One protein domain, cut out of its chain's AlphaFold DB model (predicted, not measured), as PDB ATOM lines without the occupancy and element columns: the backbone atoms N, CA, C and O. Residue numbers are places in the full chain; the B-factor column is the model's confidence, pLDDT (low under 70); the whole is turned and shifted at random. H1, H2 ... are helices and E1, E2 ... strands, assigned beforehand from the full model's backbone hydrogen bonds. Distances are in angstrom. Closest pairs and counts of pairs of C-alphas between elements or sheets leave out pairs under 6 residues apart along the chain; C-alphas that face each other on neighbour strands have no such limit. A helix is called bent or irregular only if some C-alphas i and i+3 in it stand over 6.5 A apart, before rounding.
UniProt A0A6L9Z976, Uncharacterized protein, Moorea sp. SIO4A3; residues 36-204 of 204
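What this domain is: This is residues 36 to 204 of the 204 residues of an uncharacterized protein of Moorea sp. SIO4A3 (UniProt A0A6L9Z976). Two lobes lie end to end, joined by the long hairpin of E5 and E6: in one, H1 and H2 cover one face of E1, E2 and E3; in the other, the strongly twisted sheet curls round H4, with H3 toward the far end. The 169 printed residues hold four named helices and six named strands, in the order H1 H2 E1 E2 E3 H3 H4 E4 E5 E6. The class is mixed, and one branched sheet, its neighbours antiparallel, holds two meanders, E1 E2 E3 and E4 E5 E6, each strand the antiparallel neighbour of the one before. The whole is compact, with a radius of gyration of the C-alphas of 17.8 A, yet elongated, spanning 55 by 31 by 30 A.

How they stand to each other: Residues 36 to 37 pair, parallel, with residues 73 to 74 of E1, residues 70 to 76. H1, residues 43 to 53, and H2, residues 55 to 64, are close but not clearly touching: their closest C-alphas, of Gly 51 and Ile 58, are 5.8 A apart. They run opposite ways at a steep tilt of 54 degrees, on the same face of the sheet at heights of 9.5 A and 9.0 A. E1 and E2, residues 84 to 90, form a hairpin, with N 72 and O 88 2.9 A apart. E2 and E3, residues 99 to 108, form another, with N 87 and O 105 2.9 A apart; E3 bends by 56 degrees at residue 102. H3, residues 127 to 139, is on the opposite face from H1 and H2; its closest C-alphas to E4, residues 157 to 162, are those of Cys 129 and Leu 160, 6.4 A apart. H4, residues 141 to 153, comes closest to E3 at Thr 153 and Val 106, with C-alphas 4.8 A apart, and to E6, residues 189 to 203, at Ala 147 and Val 199, 5.1 A. E5, residues 166 to 180, has E3 and E4 on one side and E6 on the other side; its pairing is staggered, with N 101 to O 178 at 2.8 A, N 159 to O 170 at 3.0 A and N 175 to O 193 at 2.8 A. Every O i to N i+4 pair is within hydrogen-bond range in H1, H2 and H4, and 7 of 9 are in H3.

Where its parts are: H1 begins at C-alpha 43, (39.081, 19.176, -18.076), and spans 15.3 A; H2 spans 14.3 A. E1, E2 and E3 measure 19.5, 19.4 and 25.8 A. H3 measures 19.1 A and is only just irregular, with C-alphas 131 and 134 6.7 A apart; H4 measures 18.6 A and E4 16.4 A. E5 measures 42.2 A, and E6 41.5 A, ending at C-alpha 203, (46.494, 53.535, -40.908).

The domain as a whole: The two C-alphas farthest apart, of Gly 95 and Lys 131, are 56.3 A apart. The printed part has no cut and ends at residue 204, the chain's last. The link from E3 to H3, 18 residues, is long. Mean pLDDT of the printed part is 93.0, and no printed residue is under 70.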
ATOM      1  N   GLY A  36      34.982  22.017 -14.050       88.69
ATOM      2  CA  GLY A  36      33.853  22.191 -14.955       88.69
ATOM      3  C   GLY A  36      33.400  20.885 -15.596       88.69
ATOM      4  O   GLY A  36      33.731  19.800 -15.115       88.69
ATOM      5  N   ASP A  37      32.628  21.012 -16.667       93.06
ATOM      6  CA  ASP A  37      32.016  19.898 -17.386       93.06
ATOM      7  C   ASP A  37      32.703  19.734 -18.740       93.06
ATOM      8  O   ASP A  37      32.524  20.539 -19.654       93.06
ATOM      9  N   CYS A  38      33.524  18.695 -18.853       93.31
ATOM     10  CA  CYS A  38      34.269  18.381 -20.065       93.31
ATOM     11  C   CYS A  38      33.793  17.080 -20.725       93.31
ATOM     12  O   CYS A  38      34.535  16.458 -21.492       93.31
ATOM     13  N   GLY A  39      32.544  16.685 -20.444       89.38
ATOM     14  CA  GLY A  39      31.954  15.441 -20.918       89.38
ATOM     15  C   GLY A  39      32.692  14.220 -20.371       89.38
ATOM     16  O   GLY A  39      32.953  14.110 -19.177       89.38
ATOM     17  N   GLU A  40      33.052  13.295 -21.260       89.69
ATOM     18  CA  GLU A  40      33.737  12.047 -20.894       89.69
ATOM     19  C   GLU A  40      35.225  12.240 -20.541       89.69
ATOM     20  O   GLU A  40      35.871  11.311 -20.055       89.69
ATOM     21  N   ARG A  41      35.786  13.433 -20.787       91.94
ATOM     22  CA  ARG A  41      37.214  13.735 -20.607       91.94
ATOM     23  C   ARG A  41      37.469  14.539 -19.341       91.94
ATOM     24  O   ARG A  41      36.630  15.321 -18.894       91.94
ATOM     25  N   GLN A  42      38.685  14.442 -18.803       91.94
ATOM     26  CA  GLN A  42      39.102  15.351 -17.737       91.94
ATOM     27  C   GLN A  42      39.344  16.754 -18.305       91.94
ATOM     28  O   GLN A  42      40.033  16.918 -19.310       91.94
ATOM     29  N   CYS A  43      38.867  17.799 -17.620       93.12
ATOM     30  CA  CYS A  43      39.081  19.176 -18.076       93.12
ATOM     31  C   CYS A  43      40.558  19.580 -18.180       93.12
ATOM     32  O   CYS A  43      40.896  20.474 -18.952       93.12
ATOM     33  N   GLN A  44      41.448  18.908 -17.446       93.56
ATOM     34  CA  GLN A  44      42.888  19.111 -17.576       93.56
ATOM     35  C   GLN A  44      43.413  18.669 -18.949       93.56
ATOM     36  O   GLN A  44      44.237  19.366 -19.534       93.56
ATOM     37  N   GLU A  45      42.924  17.538 -19.460       94.00
ATOM     38  CA  GLU A  45      43.293  17.008 -20.777       94.00
ATOM     39  C   GLU A  45      42.734  17.901 -21.883       94.00
ATOM     40  O   GLU A  45      43.451  18.258 -22.809       94.00
ATOM     41  N   VAL A  46      41.479  18.342 -21.748       95.44
ATOM     42  CA  VAL A  46      40.871  19.287 -22.698       95.44
ATOM     43  C   VAL A  46      41.638  20.612 -22.728       95.44
ATOM     44  O   VAL A  46      41.900  21.144 -23.805       95.44
ATOM     45  N   LEU A  47      42.042  21.145 -21.568       95.19
ATOM     46  CA  LEU A  47      42.855  22.362 -21.519       95.19
ATOM     47  C   LEU A  47      44.225  22.168 -22.185       95.19
ATOM     48  O   LEU A  47      44.723  23.114 -22.792       95.19
ATOM     49  N   ALA A  48      44.839  20.989 -22.054       93.94
ATOM     50  CA  ALA A  48      46.117  20.684 -22.690       93.94
ATOM     51  C   ALA A  48      45.986  20.676 -24.222       93.94
ATOM     52  O   ALA A  48      46.679  21.448 -24.879       93.94
ATOM     53  N   ASP A  49      45.024  19.932 -24.774       94.06
ATOM     54  CA  ASP A  49      44.804  19.849 -26.229       94.06
ATOM     55  C   ASP A  49      44.506  21.218 -26.861       94.06
ATOM     56  O   ASP A  49      45.017  21.571 -27.930       94.06
ATOM     57  N   ILE A  50      43.667  22.018 -26.193       95.19
ATOM     58  CA  ILE A  50      43.352  23.374 -26.653       95.19
ATOM     59  C   ILE A  50      44.569  24.285 -26.490       95.19
ATOM     60  O   ILE A  50      44.787  25.153 -27.328       95.19
ATOM     61  N   GLY A  51      45.375  24.088 -25.445       95.44
ATOM     62  CA  GLY A  51      46.641  24.789 -25.245       95.44
ATOM     63  C   GLY A  51      47.638  24.549 -26.372       95.44
ATOM     64  O   GLY A  51      48.286  25.500 -26.800       95.44
ATOM     65  N   ASP A  52      47.707  23.327 -26.894       94.81
ATOM     66  CA  ASP A  52      48.565  22.992 -28.033       94.81
ATOM     67  C   ASP A  52      48.039  23.604 -29.339       94.81
ATOM     68  O   ASP A  52      48.813  24.075 -30.172       94.81
ATOM     69  N   SER A  53      46.713  23.645 -29.503       94.94
ATOM     70  CA  SER A  53      46.061  24.185 -30.704       94.94
ATOM     71  C   SER A  53      46.013  25.719 -30.738       94.94
ATOM     72  O   SER A  53      46.104  26.325 -31.803       94.94
ATOM     73  N   PHE A  54      45.856  26.359 -29.576       96.06
ATOM     74  CA  PHE A  54      45.619  27.798 -29.422       96.06
ATOM     75  C   PHE A  54      46.454  28.402 -28.275       96.06
ATOM     76  O   PHE A  54      45.897  29.021 -27.357       96.06
ATOM     77  N   PRO A  55      47.792  28.264 -28.303       95.81
ATOM     78  CA  PRO A  55      48.651  28.622 -27.174       95.81
ATOM     79  C   PRO A  55      48.549  30.102 -26.791       95.81
ATOM     80  O   PRO A  55      48.500  30.433 -25.605       95.81
ATOM     81  N   GLU A  56      48.459  30.997 -27.779       95.00
ATOM     82  CA  GLU A  56      48.348  32.440 -27.542       95.00
ATOM     83  C   GLU A  56      47.044  32.810 -26.825       95.00
ATOM     84  O   GLU A  56      47.069  33.549 -25.840       95.00
ATOM     85  N   GLN A  57      45.909  32.255 -27.267       96.00
ATOM     86  CA  GLN A  57      44.609  32.568 -26.669       96.00
ATOM     87  C   GLN A  57      44.493  31.998 -25.253       96.00
ATOM     88  O   GLN A  57      43.971  32.659 -24.355       96.00
ATOM     89  N   ILE A  58      45.024  30.793 -25.024       95.94
ATOM     90  CA  ILE A  58      45.072  30.200 -23.685       95.94
ATOM     91  C   ILE A  58      45.974  31.014 -22.752       95.94
ATOM     92  O   ILE A  58      45.637  31.179 -21.577       95.94
ATOM     93  N   ALA A  59      47.089  31.562 -23.242       95.12
ATOM     94  CA  ALA A  59      47.921  32.469 -22.457       95.12
ATOM     95  C   ALA A  59      47.182  33.775 -22.105       95.12
ATOM     96  O   ALA A  59      47.269  34.223 -20.960       95.12
ATOM     97  N   GLU A  60      46.414  34.352 -23.038       94.50
ATOM     98  CA  GLU A  60      45.572  35.533 -22.781       94.50
ATOM     99  C   GLU A  60      44.508  35.226 -21.714       94.50
ATOM    100  O   GLU A  60      44.440  35.929 -20.707       94.50
ATOM    101  N   PHE A  61      43.770  34.119 -21.837       95.44
ATOM    102  CA  PHE A  61      42.765  33.715 -20.845       95.44
ATOM    103  C   PHE A  61      43.361  33.435 -19.463       95.44
ATOM    104  O   PHE A  61      42.779  33.820 -18.450       95.44
ATOM    105  N   LYS A  62      44.544  32.813 -19.385       93.06
ATOM    106  CA  LYS A  62      45.256  32.628 -18.109       93.06
ATOM    107  C   LYS A  62      45.710  33.957 -17.507       93.06
ATOM    108  O   LYS A  62      45.671  34.115 -16.295       93.06
ATOM    109  N   LYS A  63      46.120  34.922 -18.331       93.12
ATOM    110  CA  LYS A  63      46.493  36.262 -17.861       93.12
ATOM    111  C   LYS A  63      45.278  37.042 -17.349       93.12
ATOM    112  O   LYS A  63      45.376  37.689 -16.310       93.12
ATOM    113  N   GLU A  64      44.152  36.974 -18.058       92.56
ATOM    114  CA  GLU A  64      42.875  37.551 -17.617       92.56
ATOM    115  C   GLU A  64      42.387  36.884 -16.319       92.56
ATOM    116  O   GLU A  64      41.897  37.554 -15.407       92.56
ATOM    117  N   CYS A  65      42.593  35.572 -16.187       93.44
ATOM    118  CA  CYS A  65      42.238  34.810 -15.001       93.44
ATOM    119  C   CYS A  65      43.409  34.639 -14.031       93.44
ATOM    120  O   CYS A  65      44.031  33.581 -13.977       93.44
ATOM    121  N   SER A  66      43.673  35.679 -13.230       85.94
ATOM    122  CA  SER A  66      44.783  35.709 -12.262       85.94
ATOM    123  C   SER A  66      44.946  34.407 -11.462       85.94
ATOM    124  O   SER A  66      43.961  33.757 -11.109       85.94
ATOM    125  N   ASP A  67      46.169  34.101 -11.027       80.81
ATOM    126  CA  ASP A  67      46.476  32.877 -10.268       80.81
ATOM    127  C   ASP A  67      45.655  32.711  -8.977       80.81
ATOM    128  O   ASP A  67      45.462  31.603  -8.480       80.81
ATOM    129  N   SER A  68      45.102  33.792  -8.426       83.62
ATOM    130  CA  SER A  68      44.233  33.718  -7.244       83.62
ATOM    131  C   SER A  68      42.793  33.256  -7.539       83.62
ATOM    132  O   SER A  68      42.090  32.852  -6.611       83.62
ATOM    133  N   LYS A  69      42.378  33.258  -8.812       91.19
ATOM    134  CA  LYS A  69      41.043  32.892  -9.318       91.19
ATOM    135  C   LYS A  69      41.046  31.533 -10.004       91.19
ATOM    136  O   LYS A  69      42.072  31.111 -10.515       91.19
ATOM    137  N   ARG A  70      39.919  30.826 -10.035       91.12
ATOM    138  CA  ARG A  70      39.819  29.461 -10.572       91.12
ATOM    139  C   ARG A  70      39.359  29.465 -12.030       91.12
ATOM    140  O   ARG A  70      38.237  29.865 -12.308       91.12
ATOM    141  N   LEU A  71      40.182  28.930 -12.932       93.00
ATOM    142  CA  LEU A  71      39.784  28.640 -14.313       93.00
ATOM    143  C   LEU A  71      38.889  27.386 -14.361       93.00
ATOM    144  O   LEU A  71      39.247  26.353 -13.779       93.00
ATOM    145  N   SER A  72      37.758  27.461 -15.061       94.12
ATOM    146  CA  SER A  72      36.920  26.306 -15.404       94.12
ATOM    147  C   SER A  72      36.592  26.265 -16.895       94.12
ATOM    148  O   SER A  72      36.669  27.281 -17.593       94.12
ATOM    149  N   LEU A  73      36.270  25.067 -17.379       95.62
ATOM    150  CA  LEU A  73      35.943  24.777 -18.769       95.62
ATOM    151  C   LEU A  73      34.550  24.151 -18.843       95.62
ATOM    152  O   LEU A  73      34.181  23.342 -17.997       95.62
ATOM    153  N   LYS A  74      33.798  24.486 -19.890       95.38
ATOM    154  CA  LYS A  74      32.572  23.775 -20.262       95.38
ATOM    155  C   LYS A  74      32.647  23.370 -21.722       95.38
ATOM    156  O   LYS A  74      32.652  24.243 -22.593       95.38
ATOM    157  N   VAL A  75      32.706  22.072 -21.992       96.25
ATOM    158  CA  VAL A  75      32.554  21.523 -23.340       96.25
ATOM    159  C   VAL A  75      31.070  21.514 -23.673       96.25
ATOM    160  O   VAL A  75      30.245  21.041 -22.899       96.25
ATOM    161  N   PHE A  76      30.713  22.048 -24.832       94.31
ATOM    162  CA  PHE A  76      29.335  22.051 -25.302       94.31
ATOM    163  C   PHE A  76      29.282  21.868 -26.813       94.31
ATOM    164  O   PHE A  76      30.264  22.074 -27.532       94.31
ATOM    165  N   GLN A  77      28.110  21.481 -27.302       92.12
ATOM    166  CA  GLN A  77      27.850  21.327 -28.722       92.12
ATOM    167  C   GLN A  77      26.490  21.922 -29.058       92.12
ATOM    168  O   GLN A  77      25.464  21.480 -28.545       92.12
ATOM    169  N   ASN A  78      26.482  22.907 -29.952       86.31
ATOM    170  CA  ASN A  78      25.242  23.391 -30.543       86.31
ATOM    171  C   ASN A  78      24.817  22.451 -31.675       86.31
ATOM    172  O   ASN A  78      25.661  21.871 -32.362       86.31
ATOM    173  N   GLN A  79      23.509  22.315 -31.902       86.31
ATOM    174  CA  GLN A  79      22.985  21.444 -32.951       86.31
ATOM    175  C   GLN A  79      23.597  21.794 -34.318       86.31
ATOM    176  O   GLN A  79      23.545  22.939 -34.764       86.31
ATOM    177  N   GLY A  80      24.188  20.795 -34.980       83.31
ATOM    178  CA  GLY A  80      24.816  20.961 -36.292       83.31
ATOM    179  C   GLY A  80      26.162  21.696 -36.284       83.31
ATOM    180  O   GLY A  80      26.671  22.006 -37.357       83.31
ATOM    181  N   GLN A  81      26.749  21.974 -35.115       85.94
ATOM    182  CA  GLN A  81      28.077  22.581 -34.997       85.94
ATOM    183  C   GLN A  81      29.079  21.623 -34.339       85.94
ATOM    184  O   GLN A  81      28.678  20.754 -33.555       85.94
ATOM    185  N   PRO A  82      30.384  21.761 -34.637       90.69
ATOM    186  CA  PRO A  82      31.432  21.076 -33.887       90.69
ATOM    187  C   PRO A  82      31.426  21.465 -32.405       90.69
ATOM    188  O   PRO A  82      30.893  22.507 -32.015       90.69
ATOM    189  N   GLN A  83      32.029  20.613 -31.576       94.25
ATOM    190  CA  GLN A  83      32.188  20.887 -30.151       94.25
ATOM    191  C   GLN A  83      33.057  22.123 -29.915       94.25
ATOM    192  O   GLN A  83      34.043  22.377 -30.614       94.25
ATOM    193  N   ARG A  84      32.692  22.876 -28.883       96.25
ATOM    194  CA  ARG A  84      33.373  24.090 -28.441       96.25
ATOM    195  C   ARG A  84      33.596  24.032 -26.942       96.25
ATOM    196  O   ARG A  84      32.942  23.267 -26.238       96.25
ATOM    197  N   VAL A  85      34.517  24.855 -26.463       97.12
ATOM    198  CA  VAL A  85      34.869  24.937 -25.048       97.12
ATOM    199  C   VAL A  85      34.774  26.374 -24.591       97.12
ATOM    200  O   VAL A  85      35.500  27.231 -25.088       97.12
ATOM    201  N   SER A  86      33.865  26.627 -23.654       96.94
ATOM    202  CA  SER A  86      33.770  27.903 -22.953       96.94
ATOM    203  C   SER A  86      34.718  27.921 -21.763       96.94
ATOM    204  O   SER A  86      34.839  26.928 -21.046       96.94
ATOM    205  N   PHE A  87      35.351  29.067 -21.544       96.81
ATOM    206  CA  PHE A  87      36.291  29.311 -20.460       96.81
ATOM    207  C   PHE A  87      35.694  30.306 -19.473       96.81
ATOM    208  O   PHE A  87      35.206  31.365 -19.872       96.81
ATOM    209  N   PHE A  88      35.776  29.990 -18.187       96.19
ATOM    210  CA  PHE A  88      35.269  30.838 -17.112       96.19
ATOM    211  C   PHE A  88      36.351  31.079 -16.075       96.19
ATOM    212  O   PHE A  88      37.138  30.187 -15.754       96.19
ATOM    213  N   CYS A  89      36.370  32.287 -15.527       95.38
ATOM    214  CA  CYS A  89      37.225  32.644 -14.415       95.38
ATOM    215  C   CYS A  89      36.386  32.933 -13.178       95.38
ATOM    216  O   CYS A  89      35.700  33.950 -13.114       95.38
ATOM    217  N   TRP A  90      36.474  32.055 -12.188       95.00
ATOM    218  CA  TRP A  90      35.727  32.162 -10.945       95.00
ATOM    219  C   TRP A  90      36.540  32.832  -9.853       95.00
ATOM    220  O   TRP A  90      37.699  32.481  -9.603       95.00
ATOM    221  N   ASP A  91      35.897  33.733  -9.128       94.19
ATOM    222  CA  ASP A  91      36.427  34.270  -7.889       94.19
ATOM    223  C   ASP A  91      36.481  33.190  -6.793       94.19
ATOM    224  O   ASP A  91      36.107  32.016  -6.962       94.19
ATOM    225  N   LYS A  92      37.024  33.579  -5.638       91.31
ATOM    226  CA  LYS A  92      36.981  32.733  -4.444       91.31
ATOM    227  C   LYS A  92      35.517  32.504  -4.035       91.31
ATOM    228  O   LYS A  92      34.710  33.414  -4.211       91.31
ATOM    229  N   PRO A  93      35.185  31.330  -3.465       91.75
ATOM    230  CA  PRO A  93      33.859  31.099  -2.908       91.75
ATOM    231  C   PRO A  93      33.461  32.183  -1.910       91.75
ATOM    232  O   PRO A  93      34.283  32.636  -1.106       91.75
ATOM    233  N   LEU A  94      32.188  32.546  -1.948       90.81
ATOM    234  CA  LEU A  94      31.509  33.325  -0.930       90.81
ATOM    235  C   LEU A  94      31.239  32.443   0.303       90.81
ATOM    236  O   LEU A  94      31.443  31.228   0.287       90.81
ATOM    237  N   GLY A  95      30.781  33.050   1.402       89.94
ATOM    238  CA  GLY A  95      30.588  32.349   2.682       89.94
ATOM    239  C   GLY A  95      29.574  31.194   2.652       89.94
ATOM    240  O   GLY A  95      29.614  30.331   3.521       89.94
ATOM    241  N   ASN A  96      28.698  31.157   1.650       91.00
ATOM    242  CA  ASN A  96      27.719  30.096   1.391       91.00
ATOM    243  C   ASN A  96      28.207  29.047   0.367       91.00
ATOM    244  O   ASN A  96      27.439  28.162   0.009       91.00
ATOM    245  N   GLY A  97      29.448  29.147  -0.119       88.88
ATOM    246  CA  GLY A  97      30.017  28.245  -1.121       88.88
ATOM    247  C   GLY A  97      29.796  28.667  -2.576       88.88
ATOM    248  O   GLY A  97      30.528  28.177  -3.437       88.88
ATOM    249  N   SER A  98      28.885  29.610  -2.845       93.12
ATOM    250  CA  SER A  98      28.642  30.110  -4.200       93.12
ATOM    251  C   SER A  98      29.815  30.941  -4.723       93.12
ATOM    252  O   SER A  98      30.673  31.395  -3.959       93.12
ATOM    253  N   ARG A  99      29.888  31.152  -6.037       94.94
ATOM    254  CA  ARG A  99      30.935  31.946  -6.691       94.94
ATOM    255  C   ARG A  99      30.336  32.927  -7.684       94.94
ATOM    256  O   ARG A  99      29.337  32.650  -8.340       94.94
ATOM    257  N   THR A 100      31.022  34.051  -7.831       96.00
ATOM    258  CA  THR A 100      30.905  34.936  -8.989       96.00
ATOM    259  C   THR A 100      32.076  34.695  -9.924       96.00
ATOM    260  O   THR A 100      33.142  34.230  -9.506       96.00
ATOM    261  N   GLY A 101      31.901  35.010 -11.196       95.50
ATOM    262  CA  GLY A 101      32.962  34.885 -12.174       95.50
ATOM    263  C   GLY A 101      32.699  35.683 -13.435       95.50
ATOM    264  O   GLY A 101      31.734  36.438 -13.552       95.50
ATOM    265  N   THR A 102      33.590  35.495 -14.396       95.62
ATOM    266  CA  THR A 102      33.507  36.125 -15.711       95.62
ATOM    267  C   THR A 102      33.730  35.077 -16.785       95.62
ATOM    268  O   THR A 102      34.633  34.241 -16.673       95.62
ATOM    269  N   TRP A 103      32.926  35.131 -17.841       96.44
ATOM    270  CA  TRP A 103      33.191  34.361 -19.048       96.44
ATOM    271  C   TRP A 103      34.360  34.979 -19.823       96.44
ATOM    272  O   TRP A 103      34.344  36.157 -20.177       96.44
ATOM    273  N   LEU A 104      35.394  34.180 -20.076       96.75
ATOM    274  CA  LEU A 104      36.601  34.627 -20.774       96.75
ATOM    275  C   LEU A 104      36.452  34.514 -22.288       96.75
ATOM    276  O   LEU A 104      37.016  35.317 -23.024       96.75
ATOM    277  N   GLY A 105      35.703  33.529 -22.769       97.00
ATOM    278  CA  GLY A 105      35.542  33.290 -24.195       97.00
ATOM    279  C   GLY A 105      35.307  31.825 -24.524       97.00
ATOM    280  O   GLY A 105      35.085  30.982 -23.651       97.00
ATOM    281  N   VAL A 106      35.360  31.525 -25.813       97.44
ATOM    282  CA  VAL A 106      35.152  30.200 -26.384       97.44
ATOM    283  C   VAL A 106      36.257  29.871 -27.382       97.44
ATOM    284  O   VAL A 106      36.757  30.751 -28.081       97.44
ATOM    285  N   LEU A 107      36.607  28.595 -27.483       97.81
ATOM    286  CA  LEU A 107      37.450  28.056 -28.549       97.81
ATOM    287  C   LEU A 107      36.782  26.823 -29.167       97.81
ATOM    288  O   LEU A 107      35.998  26.153 -28.486       97.81
ATOM    289  N   PRO A 108      37.048  26.504 -30.443       96.31
ATOM    290  CA  PRO A 108      36.627  25.227 -30.989       96.31
ATOM    291  C   PRO A 108      37.471  24.125 -30.342       96.31
ATOM    292  O   PRO A 108      38.665  24.301 -30.103       96.31
ATOM    293  N   LEU A 109      36.856  22.979 -30.047       93.94
ATOM    294  CA  LEU A 109      37.597  21.844 -29.494       93.94
ATOM    295  C   LEU A 109      38.569  21.251 -30.531       93.94
ATOM    296  O   LEU A 109      39.580  20.661 -30.171       93.94
ATOM    297  N   VAL A 110      38.268  21.434 -31.820       89.44
ATOM    298  CA  VAL A 110      39.106  21.018 -32.949       89.44
ATOM    299  C   VAL A 110      39.669  22.257 -33.641       89.44
ATOM    300  O   VAL A 110      38.909  23.138 -34.037       89.44
ATOM    301  N   ALA A 111      40.990  22.302 -33.840       85.75
ATOM    302  CA  ALA A 111      41.691  23.476 -34.367       85.75
ATOM    303  C   ALA A 111      41.162  23.976 -35.727       85.75
ATOM    304  O   ALA A 111      41.068  25.176 -35.964       85.75
ATOM    305  N   ASN A 112      40.770  23.048 -36.602       84.31
ATOM    306  CA  ASN A 112      40.376  23.329 -37.984       84.31
ATOM    307  C   ASN A 112      38.849  23.422 -38.180       84.31
ATOM    308  O   ASN A 112      38.347  23.067 -39.247       84.31
ATOM    309  N   ASP A 113      38.090  23.857 -37.168       89.50
ATOM    310  CA  ASP A 113      36.656  24.129 -37.333       89.50
ATOM    311  C   ASP A 113      36.437  25.325 -38.277       89.50
ATOM    312  O   ASP A 113      36.509  26.491 -37.876       89.50
ATOM    313  N   SER A 114      36.112  25.032 -39.539       86.31
ATOM    314  CA  SER A 114      35.853  26.036 -40.576       86.31
ATOM    315  C   SER A 114      34.644  26.932 -40.289       86.31
ATOM    316  O   SER A 114      34.479  27.951 -40.951       86.31
ATOM    317  N   ASN A 115      33.787  26.563 -39.332       89.44
ATOM    318  CA  ASN A 115      32.591  27.316 -38.955       89.44
ATOM    319  C   ASN A 115      32.778  28.124 -37.662       89.44
ATOM    320  O   ASN A 115      31.832  28.772 -37.197       89.44
ATOM    321  N   PHE A 116      33.963  28.071 -37.044       94.19
ATOM    322  CA  PHE A 116      34.246  28.840 -35.837       94.19
ATOM    323  C   PHE A 116      34.360  30.334 -36.145       94.19
ATOM    324  O   PHE A 116      33.687  31.156 -35.521       94.19
ATOM    325  N   VAL A 117      35.171  30.675 -37.147       94.25
ATOM    326  CA  VAL A 117      35.400  32.056 -37.569       94.25
ATOM    327  C   VAL A 117      34.363  32.459 -38.611       94.25
ATOM    328  O   VAL A 117      34.230  31.822 -39.654       94.25
ATOM    329  N   LYS A 118      33.641  33.549 -38.346       90.62
ATOM    330  CA  LYS A 118      32.789  34.201 -39.344       90.62
ATOM    331  C   LYS A 118      33.577  35.338 -39.994       90.62
ATOM    332  O   LYS A 118      33.979  36.250 -39.270       90.62
ATOM    333  N   PRO A 119      33.780  35.320 -41.322       92.44
ATOM    334  CA  PRO A 119      34.480  36.400 -41.996       92.44
ATOM    335  C   PRO A 119      33.772  37.739 -41.790       92.44
ATOM    336  O   PRO A 119      32.540  37.809 -41.832       92.44
ATOM    337  N   LEU A 120      34.544  38.813 -41.632       93.69
ATOM    338  CA  LEU A 120      34.011  40.169 -41.601       93.69
ATOM    339  C   LEU A 120      33.261  40.439 -42.915       93.69
ATOM    340  O   LEU A 120      33.790  40.243 -44.010       93.69
ATOM    341  N   ALA A 121      32.017  40.884 -42.821       92.62
ATOM    342  CA  ALA A 121      31.195  41.204 -43.975       92.62
ATOM    343  C   ALA A 121      30.591  42.594 -43.806       92.62
ATOM    344  O   ALA A 121      30.199  42.985 -42.710       92.62
ATOM    345  N   CYS A 122      30.514  43.337 -44.906       91.81
ATOM    346  CA  CYS A 122      29.862  44.637 -44.932       91.81
ATOM    347  C   CYS A 122      28.372  44.463 -45.210       91.81
ATOM    348  O   CYS A 122      27.991  43.670 -46.074       91.81
ATOM    349  N   SER A 123      27.533  45.255 -44.538       90.12
ATOM    350  CA  SER A 123      26.141  45.413 -44.960       90.12
ATOM    351  C   SER A 123      26.081  45.943 -46.395       90.12
ATOM    352  O   SER A 123      26.925  46.738 -46.813       90.12
ATOM    353  N   ASN A 124      25.035  45.573 -47.136       89.81
ATOM    354  CA  ASN A 124      24.773  46.120 -48.469       89.81
ATOM    355  C   ASN A 124      24.564  47.644 -48.462       89.81
ATOM    356  O   ASN A 124      24.764  48.294 -49.484       89.81
ATOM    357  N   SER A 125      24.168  48.208 -47.320       92.00
ATOM    358  CA  SER A 125      23.983  49.647 -47.126       92.00
ATOM    359  C   SER A 125      25.256  50.394 -46.712       92.00
ATOM    360  O   SER A 125      25.260  51.622 -46.734       92.00
ATOM    361  N   ASP A 126      26.333  49.693 -46.342       91.50
ATOM    362  CA  ASP A 126      27.573  50.309 -45.861       91.50
ATOM    363  C   ASP A 126      28.598  50.449 -46.997       91.50
ATOM    364  O   ASP A 126      29.503  49.628 -47.182       91.50
ATOM    365  N   GLN A 127      28.439  51.518 -47.781       92.94
ATOM    366  CA  GLN A 127      29.303  51.809 -48.930       92.94
ATOM    367  C   GLN A 127      30.774  52.011 -48.533       92.94
ATOM    368  O   GLN A 127      31.681  51.680 -49.302       92.94
ATOM    369  N   GLN A 128      31.030  52.552 -47.339       91.38
ATOM    370  CA  GLN A 128      32.385  52.827 -46.877       91.38
ATOM    371  C   GLN A 128      33.107  51.529 -46.514       91.38
ATOM    372  O   GLN A 128      34.241  51.326 -46.957       91.38
ATOM    373  N   CYS A 129      32.439  50.618 -45.803       92.69
ATOM    374  CA  CYS A 129      32.958  49.279 -45.550       92.69
ATOM    375  C   CYS A 129      33.207  48.528 -46.865       92.69
ATOM    376  O   CYS A 129      34.302  47.997 -47.060       92.69
ATOM    377  N   GLN A 130      32.251  48.536 -47.803       94.00
ATOM    378  CA  GLN A 130      32.390  47.835 -49.087       94.00
ATOM    379  C   GLN A 130      33.604  48.302 -49.899       94.00
ATOM    380  O   GLN A 130      34.254  47.492 -50.557       94.00
ATOM    381  N   LYS A 131      33.936  49.595 -49.832       92.50
ATOM    382  CA  LYS A 131      35.124  50.152 -50.488       92.50
ATOM    383  C   LYS A 131      36.426  49.732 -49.798       92.50
ATOM    384  O   LYS A 131      37.425  49.488 -50.470       92.50
ATOM    385  N   VAL A 132      36.433  49.689 -48.467       93.25
ATOM    386  CA  VAL A 132      37.649  49.522 -47.656       93.25
ATOM    387  C   VAL A 132      38.024  48.068 -47.431       93.25
ATOM    388  O   VAL A 132      39.198  47.716 -47.527       93.25
ATOM    389  N   LEU A 133      37.050  47.216 -47.123       94.44
ATOM    390  CA  LEU A 133      37.304  45.836 -46.725       94.44
ATOM    391  C   LEU A 133      38.113  45.038 -47.769       94.44
ATOM    392  O   LEU A 133      39.033  44.328 -47.361       94.44
ATOM    393  N   PRO A 134      37.873  45.164 -49.094       95.00
ATOM    394  CA  PRO A 134      38.708  44.493 -50.092       95.00
ATOM    395  C   PRO A 134      40.176  44.938 -50.040       95.00
ATOM    396  O   PRO A 134      41.079  44.109 -50.150       95.00
ATOM    397  N   GLN A 135      40.423  46.234 -49.820       92.31
ATOM    398  CA  GLN A 135      41.775  46.786 -49.701       92.31
ATOM    399  C   GLN A 135      42.459  46.267 -48.438       92.31
ATOM    400  O   GLN A 135      43.606  45.839 -48.494       92.31
ATOM    401  N   LEU A 136      41.738  46.234 -47.317       92.44
ATOM    402  CA  LEU A 136      42.259  45.731 -46.051       92.44
ATOM    403  C   LEU A 136      42.618  44.242 -46.134       92.44
ATOM    404  O   LEU A 136      43.691  43.842 -45.698       92.44
ATOM    405  N   ARG A 137      41.769  43.432 -46.776       95.00
ATOM    406  CA  ARG A 137      42.048  42.011 -47.040       95.00
ATOM    407  C   ARG A 137      43.243  41.790 -47.960       95.00
ATOM    408  O   ARG A 137      43.910  40.773 -47.834       95.00
ATOM    409  N   THR A 138      43.504  42.722 -48.870       94.56
ATOM    410  CA  THR A 138      44.651  42.643 -49.784       94.56
ATOM    411  C   THR A 138      45.942  43.077 -49.094       94.56
ATOM    412  O   THR A 138      46.961  42.405 -49.206       94.56
ATOM    413  N   ASN A 139      45.896  44.187 -48.358       92.44
ATOM    414  CA  ASN A 139      47.084  44.846 -47.817       92.44
ATOM    415  C   ASN A 139      47.492  44.312 -46.439       92.44
ATOM    416  O   ASN A 139      48.663  44.390 -46.078       92.44
ATOM    417  N   ALA A 140      46.537  43.803 -45.660       92.94
ATOM    418  CA  ALA A 140      46.753  43.310 -44.303       92.94
ATOM    419  C   ALA A 140      45.894  42.059 -43.996       92.94
ATOM    420  O   ALA A 140      45.138  42.057 -43.019       92.94
ATOM    421  N   PRO A 141      45.990  40.980 -44.804       94.94
ATOM    422  CA  PRO A 141      45.166  39.778 -44.636       94.94
ATOM    423  C   PRO A 141      45.299  39.150 -43.245       94.94
ATOM    424  O   PRO A 141      44.294  38.778 -42.643       94.94
ATOM    425  N   GLU A 142      46.516  39.082 -42.704       94.25
ATOM    426  CA  GLU A 142      46.786  38.501 -41.383       94.25
ATOM    427  C   GLU A 142      46.120  39.293 -40.250       94.25
ATOM    428  O   GLU A 142      45.604  38.707 -39.299       94.25
ATOM    429  N   LEU A 143      46.069  40.625 -40.364       92.88
ATOM    430  CA  LEU A 143      45.405  41.482 -39.381       92.88
ATOM    431  C   LEU A 143      43.895  41.236 -39.390       92.88
ATOM    432  O   LEU A 143      43.291  41.102 -38.327       92.88
ATOM    433  N   VAL A 144      43.297  41.119 -40.580       95.88
ATOM    434  CA  VAL A 144      41.873  40.789 -40.726       95.88
ATOM    435  C   VAL A 144      41.579  39.410 -40.138       95.88
ATOM    436  O   VAL A 144      40.669  39.294 -39.327       95.88
ATOM    437  N   GLN A 145      42.375  38.391 -40.466       95.12
ATOM    438  CA  GLN A 145      42.189  37.034 -39.938       95.12
ATOM    439  C   GLN A 145      42.335  36.983 -38.412       95.12
ATOM    440  O   GLN A 145      41.533  36.344 -37.731       95.12
ATOM    441  N   LYS A 146      43.317  37.700 -37.852       94.62
ATOM    442  CA  LYS A 146      43.502  37.799 -36.401       94.62
ATOM    443  C   LYS A 146      42.316  38.482 -35.722       94.62
ATOM    444  O   LYS A 146      41.864  38.010 -34.681       94.62
ATOM    445  N   ALA A 147      41.795  39.560 -36.307       96.06
ATOM    446  CA  ALA A 147      40.599  40.234 -35.811       96.06
ATOM    447  C   ALA A 147      39.363  39.322 -35.886       96.06
ATOM    448  O   ALA A 147      38.598  39.240 -34.922       96.06
ATOM    449  N   GLU A 148      39.202  38.595 -36.995       97.06
ATOM    450  CA  GLU A 148      38.120  37.634 -37.202       97.06
ATOM    451  C   GLU A 148      38.148  36.515 -36.153       97.06
ATOM    452  O   GLU A 148      37.136  36.257 -35.495       97.06
ATOM    453  N   PHE A 149      39.320  35.921 -35.917       96.31
ATOM    454  CA  PHE A 149      39.502  34.917 -34.875       96.31
ATOM    455  C   PHE A 149      39.249  35.492 -33.477       96.31
ATOM    456  O   PHE A 149      38.445  34.937 -32.728       96.31
ATOM    457  N   LYS A 150      39.863  36.636 -33.134       95.94
ATOM    458  CA  LYS A 150      39.704  37.264 -31.814       95.94
ATOM    459  C   LYS A 150      38.236  37.541 -31.502       95.94
ATOM    460  O   LYS A 150      37.782  37.243 -30.400       95.94
ATOM    461  N   CYS A 151      37.472  38.040 -32.471       97.38
ATOM    462  CA  CYS A 151      36.049  38.283 -32.268       97.38
ATOM    463  C   CYS A 151      35.226  36.992 -32.148       97.38
ATOM    464  O   CYS A 151      34.319  36.918 -31.314       97.38
ATOM    465  N   ALA A 152      35.576  35.946 -32.902       96.81
ATOM    466  CA  ALA A 152      34.947  34.632 -32.772       96.81
ATOM    467  C   ALA A 152      35.118  34.038 -31.361       96.81
ATOM    468  O   ALA A 152      34.166  33.465 -30.828       96.81
ATOM    469  N   THR A 153      36.267  34.259 -30.703       97.12
ATOM    470  CA  THR A 153      36.477  33.813 -29.309       97.12
ATOM    471  C   THR A 153      35.537  34.469 -28.300       97.12
ATOM    472  O   THR A 153      35.291  33.911 -27.235       97.12
ATOM    473  N   LYS A 154      34.963  35.627 -28.633       96.44
ATOM    474  CA  LYS A 154      33.961  36.322 -27.815       96.44
ATOM    475  C   LYS A 154      32.534  36.101 -28.325       96.44
ATOM    476  O   LYS A 154      31.615  36.758 -27.852       96.44
ATOM    477  N   GLN A 155      32.338  35.192 -29.287       94.56
ATOM    478  CA  GLN A 155      31.064  34.987 -29.994       94.56
ATOM    479  C   GLN A 155      30.470  36.294 -30.550       94.56
ATOM    480  O   GLN A 155      29.252  36.457 -30.632       94.56
ATOM    481  N   GLY A 156      31.340  37.237 -30.914       95.81
ATOM    482  CA  GLY A 156      30.944  38.574 -31.317       95.81
ATOM    483  C   GLY A 156      30.606  38.708 -32.797       95.81
ATOM    484  O   GLY A 156      30.666  37.762 -33.586       95.81
ATOM    485  N   SER A 157      30.271  39.938 -33.172       95.56
ATOM    486  CA  SER A 157      30.084  40.382 -34.550       95.56
ATOM    487  C   SER A 157      31.076  41.491 -34.880       95.56
ATOM    488  O   SER A 157      31.246  42.439 -34.112       95.56
ATOM    489  N   LEU A 158      31.727  41.369 -36.035       96.00
ATOM    490  CA  LEU A 158      32.706  42.343 -36.505       96.00
ATOM    491  C   LEU A 158      32.043  43.464 -37.294       96.00
ATOM    492  O   LEU A 158      31.113  43.226 -38.063       96.00
ATOM    493  N   PHE A 159      32.593  44.665 -37.169       94.50
ATOM    494  CA  PHE A 159      32.252  45.812 -38.001       94.50
ATOM    495  C   PHE A 159      33.452  46.755 -38.127       94.50
ATOM    496  O   PHE A 159      34.430  46.639 -37.388       94.50
ATOM    497  N   LEU A 160      33.394  47.674 -39.092       94.81
ATOM    498  CA  LEU A 160      34.437  48.672 -39.309       94.81
ATOM    499  C   LEU A 160      33.968  50.041 -38.828       94.81
ATOM    500  O   LEU A 160      32.868  50.473 -39.162       94.81
ATOM    501  N   ILE A 161      34.838  50.753 -38.118       93.00
ATOM    502  CA  ILE A 161      34.751  52.203 -37.968       93.00
ATOM    503  C   ILE A 161      35.837  52.806 -38.845       93.00
ATOM    504  O   ILE A 161      37.016  52.482 -38.722       93.00
ATOM    505  N   VAL A 162      35.436  53.667 -39.772       91.56
ATOM    506  CA  VAL A 162      36.346  54.221 -40.767       91.56
ATOM    507  C   VAL A 162      36.406  55.733 -40.608       91.56
ATOM    508  O   VAL A 162      35.424  56.429 -40.861       91.56
ATOM    509  N   SER A 163      37.579  56.240 -40.240       89.31
ATOM    510  CA  SER A 163      37.871  57.668 -40.161       89.31
ATOM    511  C   SER A 163      38.758  58.109 -41.334       89.31
ATOM    512  O   SER A 163      39.088  57.329 -42.236       89.31
ATOM    513  N   GLU A 164      39.126  59.389 -41.366       86.06
ATOM    514  CA  GLU A 164      40.042  59.917 -42.384       86.06
ATOM    515  C   GLU A 164      41.446  59.303 -42.277       86.06
ATOM    516  O   GLU A 164      42.083  59.062 -43.297       86.06
ATOM    517  N   GLN A 165      41.905  59.014 -41.057       88.94
ATOM    518  CA  GLN A 165      43.293  58.638 -40.761       88.94
ATOM    519  C   GLN A 165      43.460  57.136 -40.524       88.94
ATOM    520  O   GLN A 165      44.545  56.586 -40.723       88.94
ATOM    521  N   GLU A 166      42.394  56.457 -40.100       93.25
ATOM    522  CA  GLU A 166      42.458  55.059 -39.695       93.25
ATOM    523  C   GLU A 166      41.182  54.279 -40.010       93.25
ATOM    524  O   GLU A 166      40.089  54.819 -40.200       93.25
ATOM    525  N   ILE A 167      41.353  52.965 -40.077       93.50
ATOM    526  CA  ILE A 167      40.300  51.964 -40.135       93.50
ATOM    527  C   ILE A 167      40.438  51.129 -38.867       93.50
ATOM    528  O   ILE A 167      41.464  50.478 -38.672       93.50
ATOM    529  N   ASP A 168      39.417  51.146 -38.022       95.25
ATOM    530  CA  ASP A 168      39.335  50.339 -36.809       95.25
ATOM    531  C   ASP A 168      38.376  49.166 -37.036       95.25
ATOM    532  O   ASP A 168      37.207  49.349 -37.385       95.25
ATOM    533  N   ILE A 169      38.881  47.947 -36.866       96.25
ATOM    534  CA  ILE A 169      38.082  46.728 -36.854       96.25
ATOM    535  C   ILE A 169      37.610  46.514 -35.424       96.25
ATOM    536  O   ILE A 169      38.417  46.271 -34.524       96.25
ATOM    537  N   ARG A 170      36.296  46.554 -35.216       96.25
ATOM    538  CA  ARG A 170      35.690  46.386 -33.895       96.25
ATOM    539  C   ARG A 170      34.912  45.091 -33.797       96.25
ATOM    540  O   ARG A 170      34.363  44.600 -34.780       96.25
ATOM    541  N   CYS A 171      34.878  44.545 -32.589       97.50
ATOM    542  CA  CYS A 171      34.098  43.374 -32.233       97.50
ATOM    543  C   CYS A 171      33.060  43.763 -31.185       97.50
ATOM    544  O   CYS A 171      33.437  44.111 -30.065       97.50
ATOM    545  N   GLY A 172      31.781  43.696 -31.549       97.00
ATOM    546  CA  GLY A 172      30.661  43.821 -30.619       97.00
ATOM    547  C   GLY A 172      30.268  42.453 -30.067       97.00
ATOM    548  O   GLY A 172      30.087  41.516 -30.844       97.00
ATOM    549  N   PHE A 173      30.147  42.317 -28.749       97.12
ATOM    550  CA  PHE A 173      29.796  41.063 -28.078       97.12
ATOM    551  C   PHE A 173      29.161  41.323 -26.705       97.12
ATOM    552  O   PHE A 173      29.100  42.463 -26.246       97.12
ATOM    553  N   PHE A 174      28.697  40.263 -26.043       96.50
ATOM    554  CA  PHE A 174      28.229  40.333 -24.661       96.50
ATOM    555  C   PHE A 174      29.331  39.876 -23.705       96.50
ATOM    556  O   PHE A 174      29.821  38.749 -23.791       96.50
ATOM    557  N   ALA A 175      29.745  40.765 -22.807       93.69
ATOM    558  CA  ALA A 175      30.578  40.407 -21.672       93.69
ATOM    559  C   ALA A 175      29.671  39.878 -20.556       93.69
ATOM    560  O   ALA A 175      28.806  40.608 -20.075       93.69
ATOM    561  N   ASN A 176      29.875  38.625 -20.147       93.56
ATOM    562  CA  ASN A 176      28.988  37.960 -19.195       93.56
ATOM    563  C   ASN A 176      29.654  37.866 -17.821       93.56
ATOM    564  O   ASN A 176      30.699  37.216 -17.665       93.56
ATOM    565  N   SER A 177      29.014  38.473 -16.823       95.12
ATOM    566  CA  SER A 177      29.215  38.061 -15.433       95.12
ATOM    567  C   SER A 177      28.438  36.769 -15.205       95.12
ATOM    568  O   SER A 177      27.348  36.606 -15.750       95.12
ATOM    569  N   VAL A 178      29.009  35.833 -14.452       96.31
ATOM    570  CA  VAL A 178      28.415  34.508 -14.230       96.31
ATOM    571  C   VAL A 178      28.367  34.161 -12.747       96.31
ATOM    572  O   VAL A 178      29.223  34.595 -11.971       96.31
ATOM    573  N   TRP A 179      27.375  33.360 -12.369       96.12
ATOM    574  CA  TRP A 179      27.173  32.868 -11.010       96.12
ATOM    575  C   TRP A 179      27.113  31.345 -10.998       96.12
ATOM    576  O   TRP A 179      26.518  30.733 -11.882       96.12
ATOM    577  N   ASP A 180      27.737  30.780  -9.975       93.94
ATOM    578  CA  ASP A 180      27.715  29.368  -9.597       93.94
ATOM    579  C   ASP A 180      27.144  29.329  -8.175       93.94
ATOM    580  O   ASP A 180      27.824  29.689  -7.211       93.94
ATOM    581  N   GLU A 181      25.860  29.030  -8.042       93.25
ATOM    582  CA  GLU A 181      25.122  29.093  -6.781       93.25
ATOM    583  C   GLU A 181      25.398  27.880  -5.891       93.25
ATOM    584  O   GLU A 181      25.307  27.987  -4.664       93.25
ATOM    585  N   ASN A 182      25.766  26.747  -6.493       89.88
ATOM    586  CA  ASN A 182      25.925  25.465  -5.809       89.88
ATOM    587  C   ASN A 182      27.404  25.058  -5.576       89.88
ATOM    588  O   ASN A 182      27.681  24.139  -4.799       89.88
ATOM    589  N   GLY A 183      28.356  25.768  -6.185       84.50
ATOM    590  CA  GLY A 183      29.798  25.577  -6.040       84.50
ATOM    591  C   GLY A 183      30.409  24.480  -6.924       84.50
ATOM    592  O   GLY A 183      31.570  24.106  -6.689       84.50
ATOM    593  N   ASP A 184      29.673  23.939  -7.899       84.00
ATOM    594  CA  ASP A 184      30.118  22.856  -8.786       84.00
ATOM    595  C   ASP A 184      31.074  23.330  -9.904       84.00
ATOM    596  O   ASP A 184      31.774  22.519 -10.524       84.00
ATOM    597  N   GLY A 185      31.220  24.647 -10.082       82.00
ATOM    598  CA  GLY A 185      32.067  25.270 -11.095       82.00
ATOM    599  C   GLY A 185      31.408  25.431 -12.467       82.00
ATOM    600  O   GLY A 185      32.131  25.678 -13.447       82.00
ATOM    601  N   LEU A 186      30.084  25.287 -12.541       88.56
ATOM    602  CA  LEU A 186      29.245  25.539 -13.707       88.56
ATOM    603  C   LEU A 186      28.453  26.840 -13.543       88.56
ATOM    604  O   LEU A 186      28.294  27.385 -12.459       88.56
ATOM    605  N   VAL A 187      28.006  27.378 -14.675       92.88
ATOM    606  CA  VAL A 187      27.191  28.595 -14.701       92.88
ATOM    607  C   VAL A 187      25.733  28.221 -14.461       92.88
ATOM    608  O   VAL A 187      25.153  27.521 -15.292       92.88
ATOM    609  N   ASP A 188      25.162  28.748 -13.383       93.00
ATOM    610  CA  ASP A 188      23.731  28.688 -13.076       93.00
ATOM    611  C   ASP A 188      22.990  29.904 -13.649       93.00
ATOM    612  O   ASP A 188      21.904  29.765 -14.208       93.00
ATOM    613  N   ASN A 189      23.602  31.091 -13.557       93.25
ATOM    614  CA  ASN A 189      23.041  32.358 -14.035       93.25
ATOM    615  C   ASN A 189      24.100  33.217 -14.745       93.25
ATOM    616  O   ASN A 189      25.279  33.199 -14.380       93.25
ATOM    617  N   GLU A 190      23.670  34.014 -15.726       94.69
ATOM    618  CA  GLU A 190      24.513  34.969 -16.453       94.69
ATOM    619  C   GLU A 190      23.855  36.352 -16.568       94.69
ATOM    620  O   GLU A 190      22.639  36.462 -16.721       94.69
ATOM    621  N   ASP A 191      24.672  37.404 -16.506       95.38
ATOM    622  CA  ASP A 191      24.267  38.799 -16.716       95.38
ATOM    623  C   ASP A 191      25.091  39.398 -17.871       95.38
ATOM    624  O   ASP A 191      26.270  39.741 -17.677       95.38
ATOM    625  N   PRO A 192      24.533  39.435 -19.097       95.50
ATOM    626  CA  PRO A 192      25.237  39.899 -20.284       95.50
ATOM    627  C   PRO A 192      25.189  41.426 -20.426       95.50
ATOM    628  O   PRO A 192      24.122  42.038 -20.476       95.50
ATOM    629  N   VAL A 193      26.354  42.046 -20.634       95.75
ATOM    630  CA  VAL A 193      26.475  43.472 -20.975       95.75
ATOM    631  C   VAL A 193      27.035  43.623 -22.385       95.75
ATOM    632  O   VAL A 193      28.095  43.085 -22.703       95.75
ATOM    633  N   SER A 194      26.330  44.371 -23.237       95.88
ATOM    634  CA  SER A 194      26.797  44.671 -24.595       95.88
ATOM    635  C   SER A 194      28.012  45.593 -24.551       95.88
ATOM    636  O   SER A 194      27.967  46.660 -23.936       95.88
ATOM    637  N   VAL A 195      29.088  45.184 -25.215       95.94
ATOM    638  CA  VAL A 195      30.338  45.936 -25.322       95.94
ATOM    639  C   VAL A 195      30.900  45.826 -26.732       95.94
ATOM    640  O   VAL A 195      30.652  44.853 -27.446       95.94
ATOM    641  N   ASP A 196      31.712  46.799 -27.125       95.56
ATOM    642  CA  ASP A 196      32.487  46.745 -28.354       95.56
ATOM    643  C   ASP A 196      33.947  47.139 -28.117       95.56
ATOM    644  O   ASP A 196      34.260  48.151 -27.490       95.56
ATOM    645  N   ILE A 197      34.878  46.344 -28.641       95.75
ATOM    646  CA  ILE A 197      36.324  46.567 -28.484       95.75
ATOM    647  C   ILE A 197      37.002  46.659 -29.847       95.75
ATOM    648  O   ILE A 197      36.567  46.013 -30.799       95.75
ATOM    649  N   SER A 198      38.079  47.439 -29.941       96.06
ATOM    650  CA  SER A 198      38.979  47.362 -31.096       96.06
ATOM    651  C   SER A 198      39.722  46.024 -31.075       96.06
ATOM    652  O   SER A 198      40.260  45.607 -30.046       96.06
ATOM    653  N   VAL A 199      39.729  45.334 -32.214       95.19
ATOM    654  CA  VAL A 199      40.454  44.073 -32.436       95.19
ATOM    655  C   VAL A 199      41.537  44.202 -33.511       95.19
ATOM    656  O   VAL A 199      42.281  43.251 -33.745       95.19
ATOM    657  N   GLY A 200      41.674  45.382 -34.120       92.62
ATOM    658  CA  GLY A 200      42.770  45.721 -35.019       92.62
ATOM    659  C   GLY A 200      42.586  47.104 -35.631       92.62
ATOM    660  O   GLY A 200      41.477  47.470 -35.995       92.62
ATOM    661  N   THR A 201      43.673  47.854 -35.791       92.00
ATOM    662  CA  THR A 201      43.660  49.181 -36.419       92.00
ATOM    663  C   THR A 201      44.616  49.228 -37.603       92.00
ATOM    664  O   THR A 201      45.678  48.602 -37.599       92.00
ATOM    665  N   PHE A 202      44.242  49.975 -38.638       88.00
ATOM    666  CA  PHE A 202      45.025  50.152 -39.855       88.00
ATOM    667  C   PHE A 202      45.085  51.631 -40.234       88.00
ATOM    668  O   PHE A 202      44.051  52.288 -40.351       88.00
ATOM    669  N   LYS A 203      46.293  52.153 -40.451       85.50
ATOM    670  CA  LYS A 203      46.494  53.535 -40.908       85.50
ATOM    671  C   LYS A 203      46.231  53.639 -42.404       85.50
ATOM    672  O   LYS A 203      46.682  52.778 -43.153       85.50
ATOM    673  N   ARG A 204      45.507  54.675 -42.814       71.69
ATOM    674  CA  ARG A 204      45.177  54.934 -44.220       71.69
ATOM    675  C   ARG A 204      46.274  55.681 -44.963       71.69
ATOM    676  O   ARG A 204      47.006  56.458 -44.312       71.69
TER     677      ARG A 204